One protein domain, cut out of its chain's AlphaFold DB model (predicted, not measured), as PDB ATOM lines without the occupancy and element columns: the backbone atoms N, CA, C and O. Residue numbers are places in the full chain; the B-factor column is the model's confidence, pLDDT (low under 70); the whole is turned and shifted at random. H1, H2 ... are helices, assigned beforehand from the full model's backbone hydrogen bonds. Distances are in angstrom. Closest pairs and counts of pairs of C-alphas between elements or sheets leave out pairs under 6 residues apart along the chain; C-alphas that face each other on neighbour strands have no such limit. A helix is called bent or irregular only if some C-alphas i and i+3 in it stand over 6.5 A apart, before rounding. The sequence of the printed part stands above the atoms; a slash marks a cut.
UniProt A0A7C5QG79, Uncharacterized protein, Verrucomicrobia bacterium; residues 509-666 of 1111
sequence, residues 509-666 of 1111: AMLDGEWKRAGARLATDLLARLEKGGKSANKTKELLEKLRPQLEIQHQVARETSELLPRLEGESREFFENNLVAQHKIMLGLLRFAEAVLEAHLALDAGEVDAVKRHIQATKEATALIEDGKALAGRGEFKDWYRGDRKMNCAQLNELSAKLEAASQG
ATOM      1  N   ALA A 509     -42.646   5.709 -15.994       85.50
ATOM      2  CA  ALA A 509     -42.221   6.242 -17.291       85.50
ATOM      3  C   ALA A 509     -40.682   6.310 -17.376       85.50
ATOM      4  O   ALA A 509     -39.988   5.975 -16.421       85.50
ATOM      5  N   MET A 510     -40.137   6.739 -18.514       88.94
ATOM      6  CA  MET A 510     -38.692   6.957 -18.629       88.94
ATOM      7  C   MET A 510     -38.269   8.226 -17.877       88.94
ATOM      8  O   MET A 510     -38.983   9.234 -17.881       88.94
ATOM      9  N   LEU A 511     -37.106   8.173 -17.236       90.19
ATOM     10  CA  LEU A 511     -36.484   9.292 -16.527       90.19
ATOM     11  C   LEU A 511     -35.469  10.027 -17.412       90.19
ATOM     12  O   LEU A 511     -35.261   9.685 -18.578       90.19
ATOM     13  N   ASP A 512     -34.848  11.060 -16.852       92.62
ATOM     14  CA  ASP A 512     -33.859  11.916 -17.509       92.62
ATOM     15  C   ASP A 512     -32.699  11.121 -18.133       92.62
ATOM     16  O   ASP A 512     -32.425  11.283 -19.326       92.62
ATOM     17  N   GLY A 513     -32.057  10.213 -17.390       91.06
ATOM     18  CA  GLY A 513     -30.940   9.403 -17.900       91.06
ATOM     19  C   GLY A 513     -31.311   8.530 -19.101       91.06
ATOM     20  O   GLY A 513     -30.554   8.416 -20.075       91.06
ATOM     21  N   GLU A 514     -32.515   7.967 -19.075       91.88
ATOM     22  CA  GLU A 514     -33.031   7.111 -20.138       91.88
ATOM     23  C   GLU A 514     -33.396   7.925 -21.383       91.88
ATOM     24  O   GLU A 514     -33.036   7.533 -22.498       91.88
ATOM     25  N   TRP A 515     -34.056   9.077 -21.210       93.31
ATOM     26  CA  TRP A 515     -34.383   9.973 -22.321       93.31
ATOM     27  C   TRP A 515     -33.142  10.582 -22.956       93.31
ATOM     28  O   TRP A 515     -33.053  10.609 -24.184       93.31
ATOM     29  N   LYS A 516     -32.142  10.975 -22.159       94.44
ATOM     30  CA  LYS A 516     -30.855  11.440 -22.683       94.44
ATOM     31  C   LYS A 516     -30.204  10.377 -23.563       94.44
ATOM     32  O   LYS A 516     -29.767  10.673 -24.677       94.44
ATOM     33  N   ARG A 517     -30.142   9.126 -23.089       93.62
ATOM     34  CA  ARG A 517     -29.539   8.010 -23.839       93.62
ATOM     35  C   ARG A 517     -30.326   7.693 -25.109       93.62
ATOM     36  O   ARG A 517     -29.725   7.501 -26.166       93.62
ATOM     37  N   ALA A 518     -31.654   7.647 -25.014       93.75
ATOM     38  CA  ALA A 518     -32.527   7.395 -26.154       93.75
ATOM     39  C   ALA A 518     -32.395   8.497 -27.213       93.75
ATOM     40  O   ALA A 518     -32.159   8.175 -28.376       93.75
ATOM     41  N   GLY A 519     -32.464   9.769 -26.810       95.50
ATOM     42  CA  GLY A 519     -32.306  10.927 -27.687       95.50
ATOM     43  C   GLY A 519     -30.961  10.929 -28.412       95.50
ATOM     44  O   GLY A 519     -30.936  11.016 -29.636       95.50
ATOM     45  N   ALA A 520     -29.847  10.734 -27.696       96.88
ATOM     46  CA  ALA A 520     -28.514  10.679 -28.306       96.88
ATOM     47  C   ALA A 520     -28.377   9.536 -29.329       96.88
ATOM     48  O   ALA A 520     -27.814   9.724 -30.412       96.88
ATOM     49  N   ARG A 521     -28.923   8.352 -29.012       96.25
ATOM     50  CA  ARG A 521     -28.928   7.202 -29.927       96.25
ATOM     51  C   ARG A 521     -29.753   7.487 -31.181       96.25
ATOM     52  O   ARG A 521     -29.281   7.215 -32.278       96.25
ATOM     53  N   LEU A 522     -30.960   8.028 -31.020       96.50
ATOM     54  CA  LEU A 522     -31.840   8.386 -32.136       96.50
ATOM     55  C   LEU A 522     -31.200   9.466 -33.017       96.50
ATOM     56  O   LEU A 522     -31.202   9.344 -34.231       96.50
ATOM     57  N   ALA A 523     -30.578  10.484 -32.424       97.81
ATOM     58  CA  ALA A 523     -29.928  11.551 -33.184       97.81
ATOM     59  C   ALA A 523     -28.731  11.023 -33.985       97.81
ATOM     60  O   ALA A 523     -28.523  11.420 -35.128       97.81
ATOM     61  N   THR A 524     -27.975  10.087 -33.406       97.38
ATOM     62  CA  THR A 524     -26.872   9.405 -34.098       97.38
ATOM     63  C   THR A 524     -27.384   8.551 -35.262       97.38
ATOM     64  O   THR A 524     -26.796   8.576 -36.342       97.38
ATOM     65  N   ASP A 525     -28.493   7.828 -35.071       95.81
ATOM     66  CA  ASP A 525     -29.156   7.078 -36.145       95.81
ATOM     67  C   ASP A 525     -29.652   8.014 -37.257       95.81
ATOM     68  O   ASP A 525     -29.398   7.770 -38.435       95.81
ATOM     69  N   LEU A 526     -30.293   9.133 -36.903       96.62
ATOM     70  CA  LEU A 526     -30.769  10.125 -37.867       96.62
ATOM     71  C   LEU A 526     -29.612  10.711 -38.674       96.62
ATOM     72  O   LEU A 526     -29.721  10.802 -39.893       96.62
ATOM     73  N   LEU A 527     -28.504  11.054 -38.018       96.56
ATOM     74  CA  LEU A 527     -27.301  11.551 -38.681       96.56
ATOM     75  C   LEU A 527     -26.776  10.537 -39.704       96.56
ATOM     76  O   LEU A 527     -26.588  10.884 -40.868       96.56
ATOM     77  N   ALA A 528     -26.638   9.267 -39.310       94.88
ATOM     78  CA  ALA A 528     -26.209   8.209 -40.223       94.88
ATOM     79  C   ALA A 528     -27.166   8.049 -41.418       94.88
ATOM     80  O   ALA A 528     -26.717   7.819 -42.542       94.88
ATOM     81  N   ARG A 529     -28.477   8.205 -41.201       93.62
ATOM     82  CA  ARG A 529     -29.491   8.154 -42.264       93.62
ATOM     83  C   ARG A 529     -29.444   9.358 -43.202       93.62
ATOM     84  O   ARG A 529     -29.688   9.186 -44.393       93.62
ATOM     85  N   LEU A 530     -29.146  10.552 -42.695       92.44
ATOM     86  CA  LEU A 530     -28.956  11.746 -43.523       92.44
ATOM     87  C   LEU A 530     -27.736  11.594 -44.443       92.44
ATOM     88  O   LEU A 530     -27.790  12.010 -45.596       92.44
ATOM     89  N   GLU A 531     -26.672  10.951 -43.959       90.19
ATOM     90  CA  GLU A 531     -25.434  10.735 -44.717       90.19
ATOM     91  C   GLU A 531     -25.514   9.558 -45.701       90.19
ATOM     92  O   GLU A 531     -24.995   9.638 -46.813       90.19
ATOM     93  N   LYS A 532     -26.128   8.440 -45.291       89.25
ATOM     94  CA  LYS A 532     -26.052   7.150 -46.009       89.25
ATOM     95  C   LYS A 532     -27.394   6.660 -46.558       89.25
ATOM     96  O   LYS A 532     -27.434   5.653 -47.262       89.25
ATOM     97  N   GLY A 533     -28.494   7.346 -46.251       84.19
ATOM     98  CA  GLY A 533     -29.849   6.875 -46.533       84.19
ATOM     99  C   GLY A 533     -30.309   5.750 -45.591       84.19
ATOM    100  O   GLY A 533     -29.607   5.348 -44.668       84.19
ATOM    101  N   GLY A 534     -31.529   5.247 -45.811       85.69
ATOM    102  CA  GLY A 534     -32.152   4.189 -45.002       85.69
ATOM    103  C   GLY A 534     -33.508   4.587 -44.406       85.69
ATOM    104  O   GLY A 534     -33.874   5.766 -44.374       85.69
ATOM    105  N   LYS A 535     -34.274   3.594 -43.938       79.88
ATOM    106  CA  LYS A 535     -35.594   3.792 -43.309       79.88
ATOM    107  C   LYS A 535     -35.476   3.950 -41.795       79.88
ATOM    108  O   LYS A 535     -34.536   3.421 -41.205       79.88
ATOM    109  N   SER A 536     -36.429   4.645 -41.172       82.19
ATOM    110  CA  SER A 536     -36.513   4.678 -39.709       82.19
ATOM    111  C   SER A 536     -36.757   3.283 -39.134       82.19
ATOM    112  O   SER A 536     -37.304   2.392 -39.792       82.19
ATOM    113  N   ALA A 537     -36.365   3.086 -37.875       79.94
ATOM    114  CA  ALA A 537     -36.716   1.874 -37.153       79.94
ATOM    115  C   ALA A 537     -38.246   1.759 -37.024       79.94
ATOM    116  O   ALA A 537     -38.919   2.736 -36.687       79.94
ATOM    117  N   ASN A 538     -38.791   0.546 -37.178       74.50
ATOM    118  CA  ASN A 538     -40.238   0.284 -37.081       74.50
ATOM    119  C   ASN A 538     -40.883   0.835 -35.790       74.50
ATOM    120  O   ASN A 538     -42.057   1.189 -35.786       74.50
ATOM    121  N   LYS A 539     -40.106   0.956 -34.705       84.50
ATOM    122  CA  LYS A 539     -40.560   1.433 -33.387       84.50
ATOM    123  C   LYS A 539     -40.586   2.962 -33.227       84.50
ATOM    124  O   LYS A 539     -40.921   3.435 -32.147       84.50
ATOM    125  N   THR A 540     -40.231   3.744 -34.252       88.12
ATOM    126  CA  THR A 540     -40.166   5.222 -34.171       88.12
ATOM    127  C   THR A 540     -41.512   5.821 -33.754       88.12
ATOM    128  O   THR A 540     -41.574   6.598 -32.803       88.12
ATOM    129  N   LYS A 541     -42.608   5.391 -34.396       84.69
ATOM    130  CA  LYS A 541     -43.972   5.839 -34.060       84.69
ATOM    131  C   LYS A 541     -44.402   5.393 -32.660       84.69
ATOM    132  O   LYS A 541     -44.894   6.211 -31.895       84.69
ATOM    133  N   GLU A 542     -44.141   4.136 -32.300       87.00
ATOM    134  CA  GLU A 542     -44.466   3.602 -30.968       87.00
ATOM    135  C   GLU A 542     -43.759   4.373 -29.844       87.00
ATOM    136  O   GLU A 542     -44.317   4.568 -28.765       87.00
ATOM    137  N   LEU A 543     -42.506   4.790 -30.062       88.88
ATOM    138  CA  LEU A 543     -41.761   5.555 -29.066       88.88
ATOM    139  C   LEU A 543     -42.318   6.974 -28.923       88.88
ATOM    140  O   LEU A 543     -42.441   7.461 -27.804       88.88
ATOM    141  N   LEU A 544     -42.710   7.598 -30.035       89.00
ATOM    142  CA  LEU A 544     -43.353   8.911 -30.046       89.00
ATOM    143  C   LEU A 544     -44.712   8.886 -29.322       89.00
ATOM    144  O   LEU A 544     -45.004   9.771 -28.521       89.00
ATOM    145  N   GLU A 545     -45.509   7.835 -29.529       85.94
ATOM    146  CA  GLU A 545     -46.773   7.602 -28.812       85.94
ATOM    147  C   GLU A 545     -46.574   7.417 -27.301       85.94
ATOM    148  O   GLU A 545     -47.415   7.850 -26.516       85.94
ATOM    149  N   LYS A 546     -45.452   6.822 -26.874       85.69
ATOM    150  CA  LYS A 546     -45.092   6.695 -25.450       85.69
ATOM    151  C   LYS A 546     -44.542   7.991 -24.852       85.69
ATOM    152  O   LYS A 546     -44.762   8.244 -23.672       85.69
ATOM    153  N   LEU A 547     -43.828   8.789 -25.646       91.56
ATOM    154  CA  LEU A 547     -43.211  10.049 -25.225       91.56
ATOM    155  C   LEU A 547     -44.261  11.134 -24.967       91.56
ATOM    156  O   LEU A 547     -44.221  11.809 -23.937       91.56
ATOM    157  N   ARG A 548     -45.203  11.305 -25.900       90.06
ATOM    158  CA  ARG A 548     -46.137  12.443 -25.920       90.06
ATOM    159  C   ARG A 548     -46.977  12.611 -24.645       90.06
ATOM    160  O   ARG A 548     -47.071  13.750 -24.197       90.06
ATOM    161  N   PRO A 549     -47.521  11.557 -24.003       88.44
ATOM    162  CA  PRO A 549     -48.243  11.715 -22.739       88.44
ATOM    163  C   PRO A 549     -47.374  12.311 -21.624       88.44
ATOM    164  O   PRO A 549     -47.812  13.193 -20.890       88.44
ATOM    165  N   GLN A 550     -46.116  11.870 -21.517       91.00
ATOM    166  CA  GLN A 550     -45.183  12.412 -20.531       91.00
ATOM    167  C   GLN A 550     -44.825  13.870 -20.852       91.00
ATOM    168  O   GLN A 550     -44.828  14.717 -19.956       91.00
ATOM    169  N   LEU A 551     -44.567  14.178 -22.128       91.56
ATOM    170  CA  LEU A 551     -44.284  15.535 -22.597       91.56
ATOM    171  C   LEU A 551     -45.466  16.492 -22.376       91.56
ATOM    172  O   LEU A 551     -45.259  17.633 -21.968       91.56
ATOM    173  N   GLU A 552     -46.703  16.038 -22.573       88.06
ATOM    174  CA  GLU A 552     -47.906  16.839 -22.330       88.06
ATOM    175  C   GLU A 552     -48.017  17.258 -20.860       88.06
ATOM    176  O   GLU A 552     -48.273  18.430 -20.562       88.06
ATOM    177  N   ILE A 553     -47.781  16.327 -19.929       89.81
ATOM    178  CA  ILE A 553     -47.792  16.641 -18.497       89.81
ATOM    179  C   ILE A 553     -46.644  17.602 -18.164       89.81
ATOM    180  O   ILE A 553     -46.858  18.569 -17.437       89.81
ATOM    181  N   GLN A 554     -45.451  17.413 -18.735       91.75
ATOM    182  CA  GLN A 554     -44.336  18.346 -18.541       91.75
ATOM    183  C   GLN A 554     -44.672  19.749 -19.086       91.75
ATOM    184  O   GLN A 554     -44.435  20.742 -18.409       91.75
ATOM    185  N   HIS A 555     -45.350  19.876 -20.227       89.50
ATOM    186  CA  HIS A 555     -45.851  21.177 -20.686       89.50
ATOM    187  C   HIS A 555     -46.877  21.809 -19.730       89.50
ATOM    188  O   HIS A 555     -46.927  23.034 -19.611       89.50
ATOM    189  N   GLN A 556     -47.699  21.013 -19.041       87.25
ATOM    190  CA  GLN A 556     -48.577  21.533 -17.986       87.25
ATOM    191  C   GLN A 556     -47.773  22.050 -16.790       87.25
ATOM    192  O   GLN A 556     -48.070  23.137 -16.301       87.25
ATOM    193  N   VAL A 557     -46.749  21.304 -16.355       92.06
ATOM    194  CA  VAL A 557     -45.836  21.731 -15.282       92.06
ATOM    195  C   VAL A 557     -45.165  23.053 -15.656       92.06
ATOM    196  O   VAL A 557     -45.230  23.983 -14.860       92.06
ATOM    197  N   ALA A 558     -44.642  23.190 -16.882       89.62
ATOM    198  CA  ALA A 558     -44.057  24.438 -17.381       89.62
ATOM    199  C   ALA A 558     -45.016  25.624 -17.218       89.62
ATOM    200  O   ALA A 558     -44.649  26.649 -16.646       89.62
ATOM    201  N   ARG A 559     -46.266  25.476 -17.672       87.06
ATOM    202  CA  ARG A 559     -47.272  26.544 -17.565       87.06
ATOM    203  C   ARG A 559     -47.550  26.926 -16.118       87.06
ATOM    204  O   ARG A 559     -47.488  28.104 -15.787       87.06
ATOM    205  N   GLU A 560     -47.798  25.948 -15.251       89.62
ATOM    206  CA  GLU A 560     -48.082  26.224 -13.838       89.62
ATOM    207  C   GLU A 560     -46.872  26.835 -13.121       89.62
ATOM    208  O   GLU A 560     -47.044  27.736 -12.300       89.62
ATOM    209  N   THR A 561     -45.644  26.420 -13.460       92.31
ATOM    210  CA  THR A 561     -44.434  27.073 -12.942       92.31
ATOM    211  C   THR A 561     -44.336  28.526 -13.401       92.31
ATOM    212  O   THR A 561     -44.083  29.395 -12.569       92.31
ATOM    213  N   SER A 562     -44.605  28.823 -14.676       88.25
ATOM    214  CA  SER A 562     -44.584  30.189 -15.218       88.25
ATOM    215  C   SER A 562     -45.672  31.085 -14.620       88.25
ATOM    216  O   SER A 562     -45.437  32.271 -14.415       88.25
ATOM    217  N   GLU A 563     -46.844  30.535 -14.294       88.38
ATOM    218  CA  GLU A 563     -47.932  31.255 -13.610       88.38
ATOM    219  C   GLU A 563     -47.652  31.476 -12.112       88.38
ATOM    220  O   GLU A 563     -48.184  32.404 -11.491       88.38
ATOM    221  N   LEU A 564     -46.868  30.598 -11.487       93.00
ATOM    222  CA  LEU A 564     -46.528  30.677 -10.067       93.00
ATOM    223  C   LEU A 564     -45.320  31.579  -9.802       93.00
ATOM    224  O   LEU A 564     -45.341  32.347  -8.844       93.00
ATOM    225  N   LEU A 565     -44.291  31.530 -10.648       94.06
ATOM    226  CA  LEU A 565     -43.029  32.249 -10.447       94.06
ATOM    227  C   LEU A 565     -43.186  33.750 -10.135       94.06
ATOM    228  O   LEU A 565     -42.545  34.205  -9.188       94.06
ATOM    229  N   PRO A 566     -44.041  34.526 -10.836       94.56
ATOM    230  CA  PRO A 566     -44.231  35.946 -10.537       94.56
ATOM    231  C   PRO A 566     -44.867  36.230  -9.170       94.56
ATOM    232  O   PRO A 566     -44.813  37.364  -8.708       94.56
ATOM    233  N   ARG A 567     -45.491  35.229  -8.534       95.31
ATOM    234  CA  ARG A 567     -46.132  35.341  -7.211       95.31
ATOM    235  C   ARG A 567     -45.204  34.963  -6.056       95.31
ATOM    236  O   ARG A 567     -45.565  35.175  -4.899       95.31
ATOM    237  N   LEU A 568     -44.041  34.383  -6.359       94.94
ATOM    238  CA  LEU A 568     -43.012  34.038  -5.384       94.94
ATOM    239  C   LEU A 568     -41.973  35.163  -5.297       94.94
ATOM    240  O   LEU A 568     -41.579  35.743  -6.308       94.94
ATOM    241  N   GLU A 569     -41.471  35.418  -4.091       91.62
ATOM    242  CA  GLU A 569     -40.478  36.462  -3.814       91.62
ATOM    243  C   GLU A 569     -39.324  35.905  -2.965       91.62
ATOM    244  O   GLU A 569     -39.472  34.880  -2.293       91.62
ATOM    245  N   GLY A 570     -38.165  36.572  -3.014       91.25
ATOM    246  CA  GLY A 570     -36.993  36.256  -2.189       91.25
ATOM    247  C   GLY A 570     -36.572  34.781  -2.220       91.25
ATOM    248  O   GLY A 570     -36.538  34.148  -3.278       91.25
ATOM    249  N   GLU A 571     -36.286  34.230  -1.037       90.50
ATOM    250  CA  GLU A 571     -35.824  32.846  -0.847       90.50
ATOM    251  C   GLU A 571     -36.814  31.802  -1.384       90.50
ATOM    252  O   GLU A 571     -36.399  30.769  -1.907       90.50
ATOM    253  N   SER A 572     -38.126  32.057  -1.293       93.81
ATOM    254  CA  SER A 572     -39.154  31.145  -1.810       93.81
ATOM    255  C   SER A 572     -39.047  30.982  -3.321       93.81
ATOM    256  O   SER A 572     -39.140  29.865  -3.836       93.81
ATOM    257  N   ARG A 573     -38.830  32.092  -4.035       95.06
ATOM    258  CA  ARG A 573     -38.627  32.076  -5.485       95.06
ATOM    259  C   ARG A 573     -37.308  31.415  -5.846       95.06
ATOM    260  O   ARG A 573     -37.296  30.544  -6.711       95.06
ATOM    261  N   GLU A 574     -36.227  31.797  -5.169       93.56
ATOM    262  CA  GLU A 574     -34.902  31.246  -5.443       93.56
ATOM    263  C   GLU A 574     -34.877  29.724  -5.257       93.56
ATOM    264  O   GLU A 574     -34.394  28.997  -6.128       93.56
ATOM    265  N   PHE A 575     -35.464  29.236  -4.164       94.19
ATOM    266  CA  PHE A 575     -35.591  27.811  -3.902       94.19
ATOM    267  C   PHE A 575     -36.417  27.105  -4.986       94.19
ATOM    268  O   PHE A 575     -35.993  26.072  -5.503       94.19
ATOM    269  N   PHE A 576     -37.573  27.661  -5.368       96.31
ATOM    270  CA  PHE A 576     -38.437  27.064  -6.390       96.31
ATOM    271  C   PHE A 576     -37.744  26.966  -7.754       96.31
ATOM    272  O   PHE A 576     -37.822  25.942  -8.437       96.31
ATOM    273  N   GLU A 577     -37.032  28.022  -8.138       95.44
ATOM    274  CA  GLU A 577     -36.270  28.078  -9.379       95.44
ATOM    275  C   GLU A 577     -35.138  27.042  -9.406       95.44
ATOM    276  O   GLU A 577     -35.014  26.300 -10.380       95.44
ATOM    277  N   ASN A 578     -34.346  26.960  -8.333       91.75
ATOM    278  CA  ASN A 578     -33.208  26.043  -8.236       91.75
ATOM    279  C   ASN A 578     -33.635  24.576  -8.122       91.75
ATOM    280  O   ASN A 578     -33.029  23.704  -8.741       91.75
ATOM    281  N   ASN A 579     -34.657  24.290  -7.313       90.19
ATOM    282  CA  ASN A 579     -35.023  22.920  -6.973       90.19
ATOM    283  C   ASN A 579     -36.038  22.297  -7.937       90.19
ATOM    284  O   ASN A 579     -36.028  21.081  -8.101       90.19
ATOM    285  N   LEU A 580     -36.902  23.094  -8.573       94.56
ATOM    286  CA  LEU A 580     -37.949  22.557  -9.440       94.56
ATOM    287  C   LEU A 580     -37.863  23.079 -10.870       94.56
ATOM    288  O   LEU A 580     -37.816  22.274 -11.797       94.56
ATOM    289  N   VAL A 581     -37.797  24.397 -11.079       96.25
ATOM    290  CA  VAL A 581     -37.830  24.970 -12.441       96.25
ATOM    291  C   VAL A 581     -36.603  24.556 -13.252       96.25
ATOM    292  O   VAL A 581     -36.749  24.159 -14.405       96.25
ATOM    293  N   ALA A 582     -35.406  24.593 -12.660       96.25
ATOM    294  CA  ALA A 582     -34.170  24.170 -13.318       96.25
ATOM    295  C   ALA A 582     -34.245  22.708 -13.791       96.25
ATOM    296  O   ALA A 582     -34.019  22.412 -14.965       96.25
ATOM    297  N   GLN A 583     -34.647  21.803 -12.897       95.50
ATOM    298  CA  GLN A 583     -34.800  20.380 -13.203       95.50
ATOM    299  C   GLN A 583     -35.901  20.130 -14.239       95.50
ATOM    300  O   GLN A 583     -35.749  19.311 -15.145       95.50
ATOM    301  N   HIS A 584     -37.004  20.872 -14.137       95.62
ATOM    302  CA  HIS A 584     -38.103  20.807 -15.085       95.62
ATOM    303  C   HIS A 584     -37.663  21.224 -16.495       95.62
ATOM    304  O   HIS A 584     -37.955  20.514 -17.456       95.62
ATOM    305  N   LYS A 585     -36.903  22.321 -16.623       96.88
ATOM    306  CA  LYS A 585     -36.320  22.758 -17.900       96.88
ATOM    307  C   LYS A 585     -35.425  21.677 -18.513       96.88
ATOM    308  O   LYS A 585     -35.583  21.366 -19.692       96.88
ATOM    309  N   ILE A 586     -34.558  21.048 -17.713       97.38
ATOM    310  CA  ILE A 586     -33.703  19.934 -18.163       97.38
ATOM    311  C   ILE A 586     -34.563  18.775 -18.687       97.38
ATOM    312  O   ILE A 586     -34.371  18.329 -19.818       97.38
ATOM    313  N   MET A 587     -35.552  18.317 -17.913       96.31
ATOM    314  CA  MET A 587     -36.422  17.205 -18.316       96.31
ATOM    315  C   MET A 587     -37.232  17.518 -19.581       96.31
ATOM    316  O   MET A 587     -37.306  16.699 -20.499       96.31
ATOM    317  N   LEU A 588     -37.832  18.710 -19.651       96.25
ATOM    318  CA  LEU A 588     -38.609  19.150 -20.805       96.25
ATOM    319  C   LEU A 588     -37.727  19.270 -22.053       96.25
ATOM    320  O   LEU A 588     -38.142  18.850 -23.132       96.25
ATOM    321  N   GLY A 589     -36.503  19.782 -21.913       97.56
ATOM    322  CA  GLY A 589     -35.523  19.833 -22.994       97.56
ATOM    323  C   GLY A 589     -35.143  18.442 -23.505       97.56
ATOM    324  O   GLY A 589     -35.171  18.208 -24.711       97.56
ATOM    325  N   LEU A 590     -34.894  17.472 -22.618       97.62
ATOM    326  CA  LEU A 590     -34.604  16.085 -23.015       97.62
ATOM    327  C   LEU A 590     -35.762  15.443 -23.799       97.62
ATOM    328  O   LEU A 590     -35.534  14.794 -24.823       97.62
ATOM    329  N   LEU A 591     -37.004  15.653 -23.355       96.88
ATOM    330  CA  LEU A 591     -38.196  15.145 -24.040       96.88
ATOM    331  C   LEU A 591     -38.410  15.817 -25.401       96.88
ATOM    332  O   LEU A 591     -38.633  15.120 -26.388       96.88
ATOM    333  N   ARG A 592     -38.299  17.152 -25.474       97.06
ATOM    334  CA  ARG A 592     -38.426  17.905 -26.736       97.06
ATOM    335  C   ARG A 592     -37.338  17.515 -27.732       97.06
ATOM    336  O   ARG A 592     -37.623  17.404 -28.918       97.06
ATOM    337  N   PHE A 593     -36.117  17.257 -27.262       98.25
ATOM    338  CA  PHE A 593     -35.030  16.778 -28.111       98.25
ATOM    339  C   PHE A 593     -35.375  15.416 -28.722       98.25
ATOM    340  O   PHE A 593     -35.280  15.237 -29.935       98.25
ATOM    341  N   ALA A 594     -35.813  14.459 -27.897       97.50
ATOM    342  CA  ALA A 594     -36.195  13.133 -28.373       97.50
ATOM    343  C   ALA A 594     -37.397  13.185 -29.335       97.50
ATOM    344  O   ALA A 594     -37.366  12.519 -30.369       97.50
ATOM    345  N   GLU A 595     -38.417  13.999 -29.042       96.50
ATOM    346  CA  GLU A 595     -39.558  14.222 -29.939       96.50
ATOM    347  C   GLU A 595     -39.101  14.778 -31.290       96.50
ATOM    348  O   GLU A 595     -39.413  14.203 -32.331       96.50
ATOM    349  N   ALA A 596     -38.305  15.848 -31.279       96.19
ATOM    350  CA  ALA A 596     -37.813  16.503 -32.483       96.19
ATOM    351  C   ALA A 596     -37.017  15.541 -33.382       96.19
ATOM    352  O   ALA A 596     -37.229  15.497 -34.592       96.19
ATOM    353  N   VAL A 597     -36.153  14.705 -32.805       97.62
ATOM    354  CA  VAL A 597     -35.395  13.703 -33.572       97.62
ATOM    355  C   VAL A 597     -36.308  12.615 -34.154       97.62
ATOM    356  O   VAL A 597     -36.126  12.208 -35.303       97.62
ATOM    357  N   LEU A 598     -37.301  12.141 -33.394       96.00
ATOM    358  CA  LEU A 598     -38.271  11.152 -33.879       96.00
ATOM    359  C   LEU A 598     -39.117  11.708 -35.028       96.00
ATOM    360  O   LEU A 598     -39.300  11.029 -36.037       96.00
ATOM    361  N   GLU A 599     -39.587  12.946 -34.909       94.38
ATOM    362  CA  GLU A 599     -40.337  13.620 -35.971       94.38
ATOM    363  C   GLU A 599     -39.460  13.853 -37.208       94.38
ATOM    364  O   GLU A 599     -39.894  13.598 -38.330       94.38
ATOM    365  N   ALA A 600     -38.185  14.217 -37.031       94.19
ATOM    366  CA  ALA A 600     -37.236  14.325 -38.139       94.19
ATOM    367  C   ALA A 600     -37.017  12.980 -38.856       94.19
ATOM    368  O   ALA A 600     -36.937  12.944 -40.084       94.19
ATOM    369  N   HIS A 601     -36.978  11.857 -38.132       94.38
ATOM    370  CA  HIS A 601     -36.919  10.528 -38.749       94.38
ATOM    371  C   HIS A 601     -38.147  10.209 -39.607       94.38
ATOM    372  O   HIS A 601     -37.984   9.611 -40.677       94.38
ATOM    373  N   LEU A 602     -39.345  10.563 -39.133       90.88
ATOM    374  CA  LEU A 602     -40.603  10.339 -39.850       90.88
ATOM    375  C   LEU A 602     -40.717  11.256 -41.072       90.88
ATOM    376  O   LEU A 602     -41.068  10.784 -42.154       90.88
ATOM    377  N   ALA A 603     -40.341  12.528 -40.929       87.88
ATOM    378  CA  ALA A 603     -40.259  13.480 -42.031       87.88
ATOM    379  C   ALA A 603     -39.258  13.016 -43.104       87.88
ATOM    380  O   ALA A 603     -39.530  13.111 -44.303       87.88
ATOM    381  N   LEU A 604     -38.120  12.442 -42.696       89.44
ATOM    382  CA  LEU A 604     -37.127  11.905 -43.626       89.44
ATOM    383  C   LEU A 604     -37.658  10.683 -44.394       89.44
ATOM    384  O   LEU A 604     -37.469  10.605 -45.607       89.44
ATOM    385  N   ASP A 605     -38.366   9.761 -43.728       86.94
ATOM    386  CA  ASP A 605     -39.040   8.633 -44.399       86.94
ATOM    387  C   ASP A 605     -40.068   9.110 -45.432       86.94
ATOM    388  O   ASP A 605     -40.205   8.518 -46.508       86.94
ATOM    389  N   ALA A 606     -40.770  10.191 -45.097       80.44
ATOM    390  CA  ALA A 606     -41.777  10.829 -45.928       80.44
ATOM    391  C   ALA A 606     -41.183  11.662 -47.085       80.44
ATOM    392  O   ALA A 606     -41.907  12.019 -48.012       80.44
ATOM    393  N   GLY A 607     -39.870  11.928 -47.083       80.88
ATOM    394  CA  GLY A 607     -39.194  12.749 -48.096       80.88
ATOM    395  C   GLY A 607     -39.392  14.261 -47.919       80.88
ATOM    396  O   GLY A 607     -39.252  15.015 -48.881       80.88
ATOM    397  N   GLU A 608     -39.716  14.709 -46.708       80.38
ATOM    398  CA  GLU A 608     -40.140  16.078 -46.399       80.38
ATOM    399  C   GLU A 608     -38.999  16.925 -45.858       80.38
ATOM    400  O   GLU A 608     -38.862  17.153 -44.657       80.38
ATOM    401  N   VAL A 609     -38.164  17.413 -46.766       85.62
ATOM    402  CA  VAL A 609     -36.924  18.110 -46.408       85.62
ATOM    403  C   VAL A 609     -37.147  19.309 -45.485       85.62
ATOM    404  O   VAL A 609     -36.405  19.471 -44.517       85.62
ATOM    405  N   ASP A 610     -38.181  20.117 -45.721       80.56
ATOM    406  CA  ASP A 610     -38.454  21.284 -44.875       80.56
ATOM    407  C   ASP A 610     -38.919  20.885 -43.471       80.56
ATOM    408  O   ASP A 610     -38.541  21.519 -42.488       80.56
ATOM    409  N   ALA A 611     -39.701  19.807 -43.346       81.88
ATOM    410  CA  ALA A 611     -40.083  19.272 -42.043       81.88
ATOM    411  C   ALA A 611     -38.861  18.703 -41.308       81.88
ATOM    412  O   ALA A 611     -38.665  19.024 -40.137       81.88
ATOM    413  N   VAL A 612     -37.977  17.969 -41.998       90.38
ATOM    414  CA  VAL A 612     -36.704  17.494 -41.427       90.38
ATOM    415  C   VAL A 612     -35.887  18.662 -40.874       90.38
ATOM    416  O   VAL A 612     -35.485  18.626 -39.714       90.38
ATOM    417  N   LYS A 613     -35.687  19.726 -41.663       91.00
ATOM    418  CA  LYS A 613     -34.929  20.917 -41.241       91.00
ATOM    419  C   LYS A 613     -35.565  21.612 -40.036       91.00
ATOM    420  O   LYS A 613     -34.858  21.942 -39.088       91.00
ATOM    421  N   ARG A 614     -36.892  21.785 -40.028       90.56
ATOM    422  CA  ARG A 614     -37.618  22.372 -38.886       90.56
ATOM    423  C   ARG A 614     -37.472  21.536 -37.618       90.56
ATOM    424  O   ARG A 614     -37.203  22.087 -36.556       90.56
ATOM    425  N   HIS A 615     -37.611  20.217 -37.718       93.19
ATOM    426  CA  HIS A 615     -37.449  19.329 -36.570       93.19
ATOM    427  C   HIS A 615     -35.999  19.296 -36.072       93.19
ATOM    428  O   HIS A 615     -35.770  19.332 -34.868       93.19
ATOM    429  N   ILE A 616     -35.009  19.339 -36.963       95.50
ATOM    430  CA  ILE A 616     -33.600  19.478 -36.573       95.50
ATOM    431  C   ILE A 616     -33.350  20.817 -35.869       95.50
ATOM    432  O   ILE A 616     -32.692  20.831 -34.830       95.50
ATOM    433  N   GLN A 617     -33.931  21.921 -36.341       92.19
ATOM    434  CA  GLN A 617     -33.849  23.206 -35.642       92.19
ATOM    435  C   GLN A 617     -34.469  23.134 -34.237       92.19
ATOM    436  O   GLN A 617     -33.876  23.630 -33.278       92.19
ATOM    437  N   ALA A 618     -35.599  22.440 -34.079       92.44
ATOM    438  CA  ALA A 618     -36.232  22.231 -32.776       92.44
ATOM    439  C   ALA A 618     -35.336  21.457 -31.786       92.44
ATOM    440  O   ALA A 618     -35.468  21.640 -30.574       92.44
ATOM    441  N   THR A 619     -34.379  20.644 -32.261       97.62
ATOM    442  CA  THR A 619     -33.394  20.006 -31.366       97.62
ATOM    443  C   THR A 619     -32.504  21.035 -30.665       97.62
ATOM    444  O   THR A 619     -32.201  20.854 -29.491       97.62
ATOM    445  N   LYS A 620     -32.152  22.148 -31.324       95.31
ATOM    446  CA  LYS A 620     -31.349  23.227 -30.722       95.31
ATOM    447  C   LYS A 620     -32.118  24.009 -29.668       95.31
ATOM    448  O   LYS A 620     -31.565  24.364 -28.635       95.31
ATOM    449  N   GLU A 621     -33.398  24.277 -29.913       93.25
ATOM    450  CA  GLU A 621     -34.266  24.902 -28.906       93.25
ATOM    451  C   GLU A 621     -34.374  24.019 -27.661       93.25
ATOM    452  O   GLU A 621     -34.365  24.504 -26.529       93.25
ATOM    453  N   ALA A 622     -34.452  22.704 -27.872       97.12
ATOM    454  CA  ALA A 622     -34.514  21.733 -26.798       97.12
ATOM    455  C   ALA A 622     -33.215  21.695 -25.977       97.12
ATOM    456  O   ALA A 622     -33.285  21.667 -24.749       97.12
ATOM    457  N   THR A 623     -32.039  21.740 -26.612       97.75
ATOM    458  CA  THR A 623     -30.766  21.782 -25.877       97.75
ATOM    459  C   THR A 623     -30.504  23.129 -25.211       97.75
ATOM    460  O   THR A 623     -29.998  23.149 -24.090       97.75
ATOM    461  N   ALA A 624     -30.918  24.244 -25.820       96.69
ATOM    462  CA  ALA A 624     -30.879  25.558 -25.180       96.69
ATOM    463  C   ALA A 624     -31.709  25.571 -23.888       96.69
ATOM    464  O   ALA A 624     -31.257  26.087 -22.872       96.69
ATOM    465  N   LEU A 625     -32.876  24.915 -23.883       96.75
ATOM    466  CA  LEU A 625     -33.695  24.772 -22.678       96.75
ATOM    467  C   LEU A 625     -32.995  23.960 -21.569       96.75
ATOM    468  O   LEU A 625     -33.168  24.262 -20.388       96.75
ATOM    469  N   ILE A 626     -32.196  22.950 -21.930       98.19
ATOM    470  CA  ILE A 626     -31.380  22.192 -20.966       98.19
ATOM    471  C   ILE A 626     -30.317  23.103 -20.348       98.19
ATOM    472  O   ILE A 626     -30.188  23.147 -19.123       98.19
ATOM    473  N   GLU A 627     -29.585  23.851 -21.175       97.62
ATOM    474  CA  GLU A 627     -28.538  24.762 -20.701       97.62
ATOM    475  C   GLU A 627     -29.110  25.917 -19.871       97.62
ATOM    476  O   GLU A 627     -28.536  26.271 -18.847       97.62
ATOM    477  N   ASP A 628     -30.296  26.417 -20.212       96.50
ATOM    478  CA  ASP A 628     -31.065  27.350 -19.386       96.50
ATOM    479  C   ASP A 628     -31.340  26.797 -17.980       96.50
ATOM    480  O   ASP A 628     -31.215  27.510 -16.984       96.50
ATOM    481  N   GLY A 629     -31.756  25.529 -17.887       96.75
ATOM    482  CA  GLY A 629     -31.988  24.860 -16.607       96.75
ATOM    483  C   GLY A 629     -30.698  24.730 -15.799       96.75
ATOM    484  O   GLY A 629     -30.670  25.060 -14.611       96.75
ATOM    485  N   LYS A 630     -29.606  24.333 -16.461       97.00
ATOM    486  CA  LYS A 630     -28.277  24.218 -15.847       97.00
ATOM    487  C   LYS A 630     -27.746  25.570 -15.370       97.00
ATOM    488  O   LYS A 630     -27.254  25.663 -14.250       97.00
ATOM    489  N   ALA A 631     -27.894  26.625 -16.165       95.62
ATOM    490  CA  ALA A 631     -27.501  27.983 -15.802       95.62
ATOM    491  C   ALA A 631     -28.310  28.503 -14.608       95.62
ATOM    492  O   ALA A 631     -27.746  29.104 -13.694       95.62
ATOM    493  N   LEU A 632     -29.617  28.217 -14.575       94.25
ATOM    494  CA  LEU A 632     -30.495  28.622 -13.482       94.25
ATOM    495  C   LEU A 632     -30.057  28.004 -12.151       94.25
ATOM    496  O   LEU A 632     -29.957  28.726 -11.161       94.25
ATOM    497  N   ALA A 633     -29.760  26.703 -12.135       93.56
ATOM    498  CA  ALA A 633     -29.241  26.019 -10.955       93.56
ATOM    499  C   ALA A 633     -27.749  26.325 -10.700       93.56
ATOM    500  O   ALA A 633     -27.293  26.203  -9.570       93.56
ATOM    501  N   GLY A 634     -26.975  26.750 -11.694       93.94
ATOM    502  CA  GLY A 634     -25.548  27.073 -11.585       93.94
ATOM    503  C   GLY A 634     -25.241  28.509 -11.145       93.94
ATOM    504  O   GLY A 634     -24.222  29.058 -11.551       93.94
ATOM    505  N   ARG A 635     -26.126  29.159 -10.381       92.00
ATOM    506  CA  ARG A 635     -25.965  30.557  -9.940       92.00
ATOM    507  C   ARG A 635     -25.391  30.678  -8.526       92.00
ATOM    508  O   ARG A 635     -25.428  29.733  -7.740       92.00
ATOM    509  N   GLY A 636     -24.910  31.875  -8.184       91.31
ATOM    510  CA  GLY A 636     -24.454  32.201  -6.829       91.31
ATOM    511  C   GLY A 636     -23.309  31.302  -6.357       91.31
ATOM    512  O   GLY A 636     -22.326  31.116  -7.072       91.31
ATOM    513  N   GLU A 637     -23.445  30.721  -5.162       91.62
ATOM    514  CA  GLU A 637     -22.447  29.812  -4.571       91.62
ATOM    515  C   GLU A 637     -22.261  28.502  -5.364       91.62
ATOM    516  O   GLU A 637     -21.237  27.832  -5.219       91.62
ATOM    517  N   PHE A 638     -23.213  28.178  -6.246       95.38
ATOM    518  CA  PHE A 638     -23.206  27.010  -7.128       95.38
ATOM    519  C   PHE A 638     -22.758  27.335  -8.557       95.38
ATOM    520  O   PHE A 638     -23.027  26.566  -9.482       95.38
ATOM    521  N   LYS A 639     -22.064  28.462  -8.758       94.81
ATOM    522  CA  LYS A 639     -21.371  28.731 -10.019       94.81
ATOM    523  C   LYS A 639     -20.507  27.529 -10.411       94.81
ATOM    524  O   LYS A 639     -19.786  27.000  -9.577       94.81
ATOM    525  N   ASP A 640     -20.613  27.103 -11.668       94.12
ATOM    526  CA  ASP A 640     -19.896  25.949 -12.231       94.12
ATOM    527  C   ASP A 640     -20.335  24.573 -11.683       94.12
ATOM    528  O   ASP A 640     -19.668  23.572 -11.934       94.12
ATOM    529  N   TRP A 641     -21.499  24.471 -11.026       96.25
ATOM    530  CA  TRP A 641     -22.060  23.194 -10.540       96.25
ATOM    531  C   TRP A 641     -22.096  22.085 -11.604       96.25
ATOM    532  O   TRP A 641     -21.767  20.938 -11.324       96.25
ATOM    533  N   TYR A 642     -22.425  22.436 -12.850       95.75
ATOM    534  CA  TYR A 642     -22.489  21.486 -13.967       95.75
ATOM    535  C   TYR A 642     -21.181  21.344 -14.759       95.75
ATOM    536  O   TYR A 642     -21.186  20.722 -15.823       95.75
ATOM    537  N   ARG A 643     -20.050  21.872 -14.265       93.31
ATOM    538  CA  ARG A 643     -18.716  21.658 -14.865       93.31
ATOM    539  C   ARG A 643     -18.393  20.164 -14.993       93.31
ATOM    540  O   ARG A 643     -17.731  19.750 -15.943       93.31
ATOM    541  N   GLY A 644     -18.914  19.375 -14.057       91.50
ATOM    542  CA  GLY A 644     -18.780  17.927 -13.989       91.50
ATOM    543  C   GLY A 644     -19.793  17.103 -14.762       91.50
ATOM    544  O   GLY A 644     -19.757  15.896 -14.599       91.50
ATOM    545  N   ASP A 645     -20.683  17.691 -15.574       94.31
ATOM    546  CA  ASP A 645     -21.714  16.953 -16.328       94.31
ATOM    547  C   ASP A 645     -21.085  16.027 -17.393       94.31
ATOM    548  O   ASP A 645     -20.998  16.353 -18.582       94.31
ATOM    549  N   ARG A 646     -20.601  14.860 -16.958       90.62
ATOM    550  CA  ARG A 646     -19.846  13.885 -17.761       90.62
ATOM    551  C   ARG A 646     -20.612  12.583 -17.921       90.62
ATOM    552  O   ARG A 646     -20.507  11.943 -18.969       90.62
ATOM    553  N   LYS A 647     -21.396  12.188 -16.918       91.25
ATOM    554  CA  LYS A 647     -22.262  11.007 -16.970       91.25
ATOM    555  C   LYS A 647     -23.496  11.261 -17.811       91.25
ATOM    556  O   LYS A 647     -23.824  10.460 -18.694       91.25
ATOM    557  N   MET A 648     -24.176  12.375 -17.558       93.06
ATOM    558  CA  MET A 648     -25.274  12.801 -18.416       93.06
ATOM    559  C   MET A 648     -24.740  13.384 -19.712       93.06
ATOM    560  O   MET A 648     -25.244  13.002 -20.765       93.06
ATOM    561  N   ASN A 649     -23.663  14.171 -19.685       94.06
ATOM    562  CA  ASN A 649     -23.022  14.743 -20.868       94.06
ATOM    563  C   ASN A 649     -24.066  15.378 -21.799       94.06
ATOM    564  O   ASN A 649     -24.239  14.963 -22.953       94.06
ATOM    565  N   CYS A 650     -24.823  16.341 -21.272       95.25
ATOM    566  CA  CYS A 650     -25.837  17.046 -22.057       95.25
ATOM    567  C   CYS A 650     -25.215  17.835 -23.222       95.25
ATOM    568  O   CYS A 650     -25.863  17.991 -24.256       95.25
ATOM    569  N   ALA A 651     -23.938  18.222 -23.117       95.19
ATOM    570  CA  ALA A 651     -23.181  18.857 -24.197       95.19
ATOM    571  C   ALA A 651     -23.139  18.007 -25.483       95.19
ATOM    572  O   ALA A 651     -23.219  18.554 -26.582       95.19
ATOM    573  N   GLN A 652     -23.138  16.673 -25.366       97.06
ATOM    574  CA  GLN A 652     -23.238  15.771 -26.519       97.06
ATOM    575  C   GLN A 652     -24.484  16.041 -27.377       97.06
ATOM    576  O   GLN A 652     -24.439  15.886 -28.596       97.06
ATOM    577  N   LEU A 653     -25.609  16.427 -26.765       97.94
ATOM    578  CA  LEU A 653     -26.833  16.714 -27.513       97.94
ATOM    579  C   LEU A 653     -26.672  17.979 -28.367       97.94
ATOM    580  O   LEU A 653     -27.122  17.980 -29.508       97.94
ATOM    581  N   ASN A 654     -25.955  18.998 -27.873       96.06
ATOM    582  CA  ASN A 654     -25.610  20.192 -28.657       96.06
ATOM    583  C   ASN A 654     -24.742  19.834 -29.871       96.06
ATOM    584  O   ASN A 654     -25.016  20.277 -30.988       96.06
ATOM    585  N   GLU A 655     -23.722  18.994 -29.673       97.69
ATOM    586  CA  GLU A 655     -22.864  18.522 -30.767       97.69
ATOM    587  C   GLU A 655     -23.659  17.740 -31.820       97.69
ATOM    588  O   GLU A 655     -23.456  17.922 -33.021       97.69
ATOM    589  N   LEU A 656     -24.576  16.873 -31.382       98.25
ATOM    590  CA  LEU A 656     -25.441  16.106 -32.275       98.25
ATOM    591  C   LEU A 656     -26.406  17.016 -33.041       98.25
ATOM    592  O   LEU A 656     -26.540  16.844 -34.250       98.25
ATOM    593  N   SER A 657     -27.016  18.011 -32.393       97.56
ATOM    594  CA  SER A 657     -27.850  19.018 -33.063       97.56
ATOM    595  C   SER A 657     -27.093  19.772 -34.153       97.56
ATOM    596  O   SER A 657     -27.613  19.934 -35.256       97.56
ATOM    597  N   ALA A 658     -25.855  20.196 -33.882       96.88
ATOM    598  CA  ALA A 658     -25.021  20.886 -34.866       96.88
ATOM    599  C   ALA A 658     -24.669  19.981 -36.060       96.88
ATOM    600  O   ALA A 658     -24.759  20.404 -37.214       96.88
ATOM    601  N   LYS A 659     -24.325  18.710 -35.804       97.44
ATOM    602  CA  LYS A 659     -24.048  17.724 -36.865       97.44
ATOM    603  C   LYS A 659     -25.284  17.432 -37.716       97.44
ATOM    604  O   LYS A 659     -25.176  17.378 -38.938       97.44
ATOM    605  N   LEU A 660     -26.451  17.276 -37.088       97.25
ATOM    606  CA  LEU A 660     -27.723  17.074 -37.785       97.25
ATOM    607  C   LEU A 660     -28.062  18.258 -38.690       97.25
ATOM    608  O   LEU A 660     -28.446  18.056 -39.841       97.25
ATOM    609  N   GLU A 661     -27.894  19.487 -38.201       95.25
ATOM    610  CA  GLU A 661     -28.125  20.685 -39.005       95.25
ATOM    611  C   GLU A 661     -27.220  20.701 -40.235       95.25
ATOM    612  O   GLU A 661     -27.735  20.809 -41.350       95.25
ATOM    613  N   ALA A 662     -25.910  20.519 -40.051       94.75
ATOM    614  CA  ALA A 662     -24.950  20.474 -41.151       94.75
ATOM    615  C   ALA A 662     -25.317  19.394 -42.186       94.75
ATOM    616  O   ALA A 662     -25.385  19.682 -43.381       94.75
ATOM    617  N   ALA A 663     -25.645  18.178 -41.736       92.94
ATOM    618  CA  ALA A 663     -26.052  17.082 -42.615       92.94
ATOM    619  C   ALA A 663     -27.373  17.366 -43.359       92.94
ATOM    620  O   ALA A 663     -27.560  16.929 -44.495       92.94
ATOM    621  N   SER A 664     -28.290  18.132 -42.761       91.31
ATOM    622  CA  SER A 664     -29.588  18.455 -43.368       91.31
ATOM    623  C   SER A 664     -29.522  19.502 -44.487       91.31
ATOM    624  O   SER A 664     -30.443  19.577 -45.307       91.31
ATOM    625  N   GLN A 665     -28.452  20.305 -44.561       87.06
ATOM    626  CA  GLN A 665     -28.320  21.369 -45.567       87.06
ATOM    627  C   GLN A 665     -28.263  20.820 -47.000       87.06
ATOM    628  O   GLN A 665     -28.800  21.446 -47.913       87.06
ATOM    629  N   GLY A 666     -27.679  19.630 -47.187       77.94
ATOM    630  CA  GLY A 666     -27.540  18.968 -48.490       77.94
ATOM    631  C   GLY A 666     -28.784  18.215 -48.976       77.94
ATOM    632  O   GLY A 666     -28.785  17.706 -50.099       77.94
TER     633      GLY A 666
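AT A GLANCE: This is residues 509 to 666 of the 1111 residues of an uncharacterized protein of Verrucomicrobia bacterium (UniProt A0A7C5QG79). Four helical rods, H1, H3b, H4 and H6, run side by side as an elongated bundle, and the long kinked helix H2 packs along the outside of H3b. H3a, the first arm of bent H3, reaches past one end of the bundle together with the last residues of H2, while short H5 sits in the connection from H4 to H6. The printed part has 158 residues with six named helices, H1 to H6 in chain order, and no named strand: the class is all helix. It is compact, with a radius of gyration of the C-alphas of 16.7 A, and spans 53 by 30 by 26 A.

HOW THE PARTS SIT: Start at the longest helix, H3, residues 570 to 606, the hub, which touches three other helices. By its hydrogen bonds it was assigned as one helix, but it is bent, with C-alphas 579 and 582 6.5 A apart; its arms H3a, residues 570 to 579, and H3b, residues 582 to 606, stand at a steep tilt of 41 degrees. Look next at H4, residues 609 to 633: it forms a helical hairpin with H3b, at a shallow tilt of 11 degrees, opposite ways, and the closest C-alphas, of Ala 582 and Gly 629, are 4.0 A apart. H4 touches H3a only at their ends, with residues 632 to 633 of H4 alone; the closest C-alphas, of Asn 578 and Ala 633, are 4.8 A apart. H1, residues 512 to 532, touches H3b the same way at a shallow tilt of 28 degrees, closest at the C-alphas of Gly 519 and Ala 594, 4.5 A. H6, residues 651 to 664, touches H1, closest at the C-alphas of Leu 527 and Leu 660, 5.6 A, and H4, closest at those of Thr 619 and Ser 657, 5.9 A. H2, residues 540 to 567, touches H3b, closest at the C-alphas of Gln 554 and Leu 588, 6.2 A, and is apart from H4 and H6. H5, residues 641 to 644, is close to H4 but not clearly touching, with the C-alphas of Lys 630 and Tyr 642 6.7 A apart. Every O i to N i+4 pair is within hydrogen-bond range in H1, H3a, H3b and H6, against 20 of 24 in H2 and 20 of 21 in H4; H5 is too short for such a pair.

IN THESE COORDINATES: Find C-alpha 512 at (-33.859, 11.916, -17.509), where H1 begins its 29.9 A. H2 covers 40.9 A, with a kink of 35 degrees near residue 547; it is only just irregular, C-alphas 563 and 566 being 6.7 A apart. H3a covers 14.3 A, and H3b 36.0 A from C-alpha 582 at (-34.170, 24.170, -13.318). H4 covers 37.1 A; H5, 7.1 A from C-alpha 641 to 644, is irregular. H6 runs 20.2 A to C-alpha 664 at (-29.588, 18.455, -43.368).

THE WHOLE: The two C-alphas farthest apart, of Lys 532 and Gly 570, are 53.7 A apart. The printed part has no cut, and no link is long; those from H2 to H3 and from H3 to H4 are tight. The mean pLDDT of the printed part is 92.4, and no printed residue is under 70.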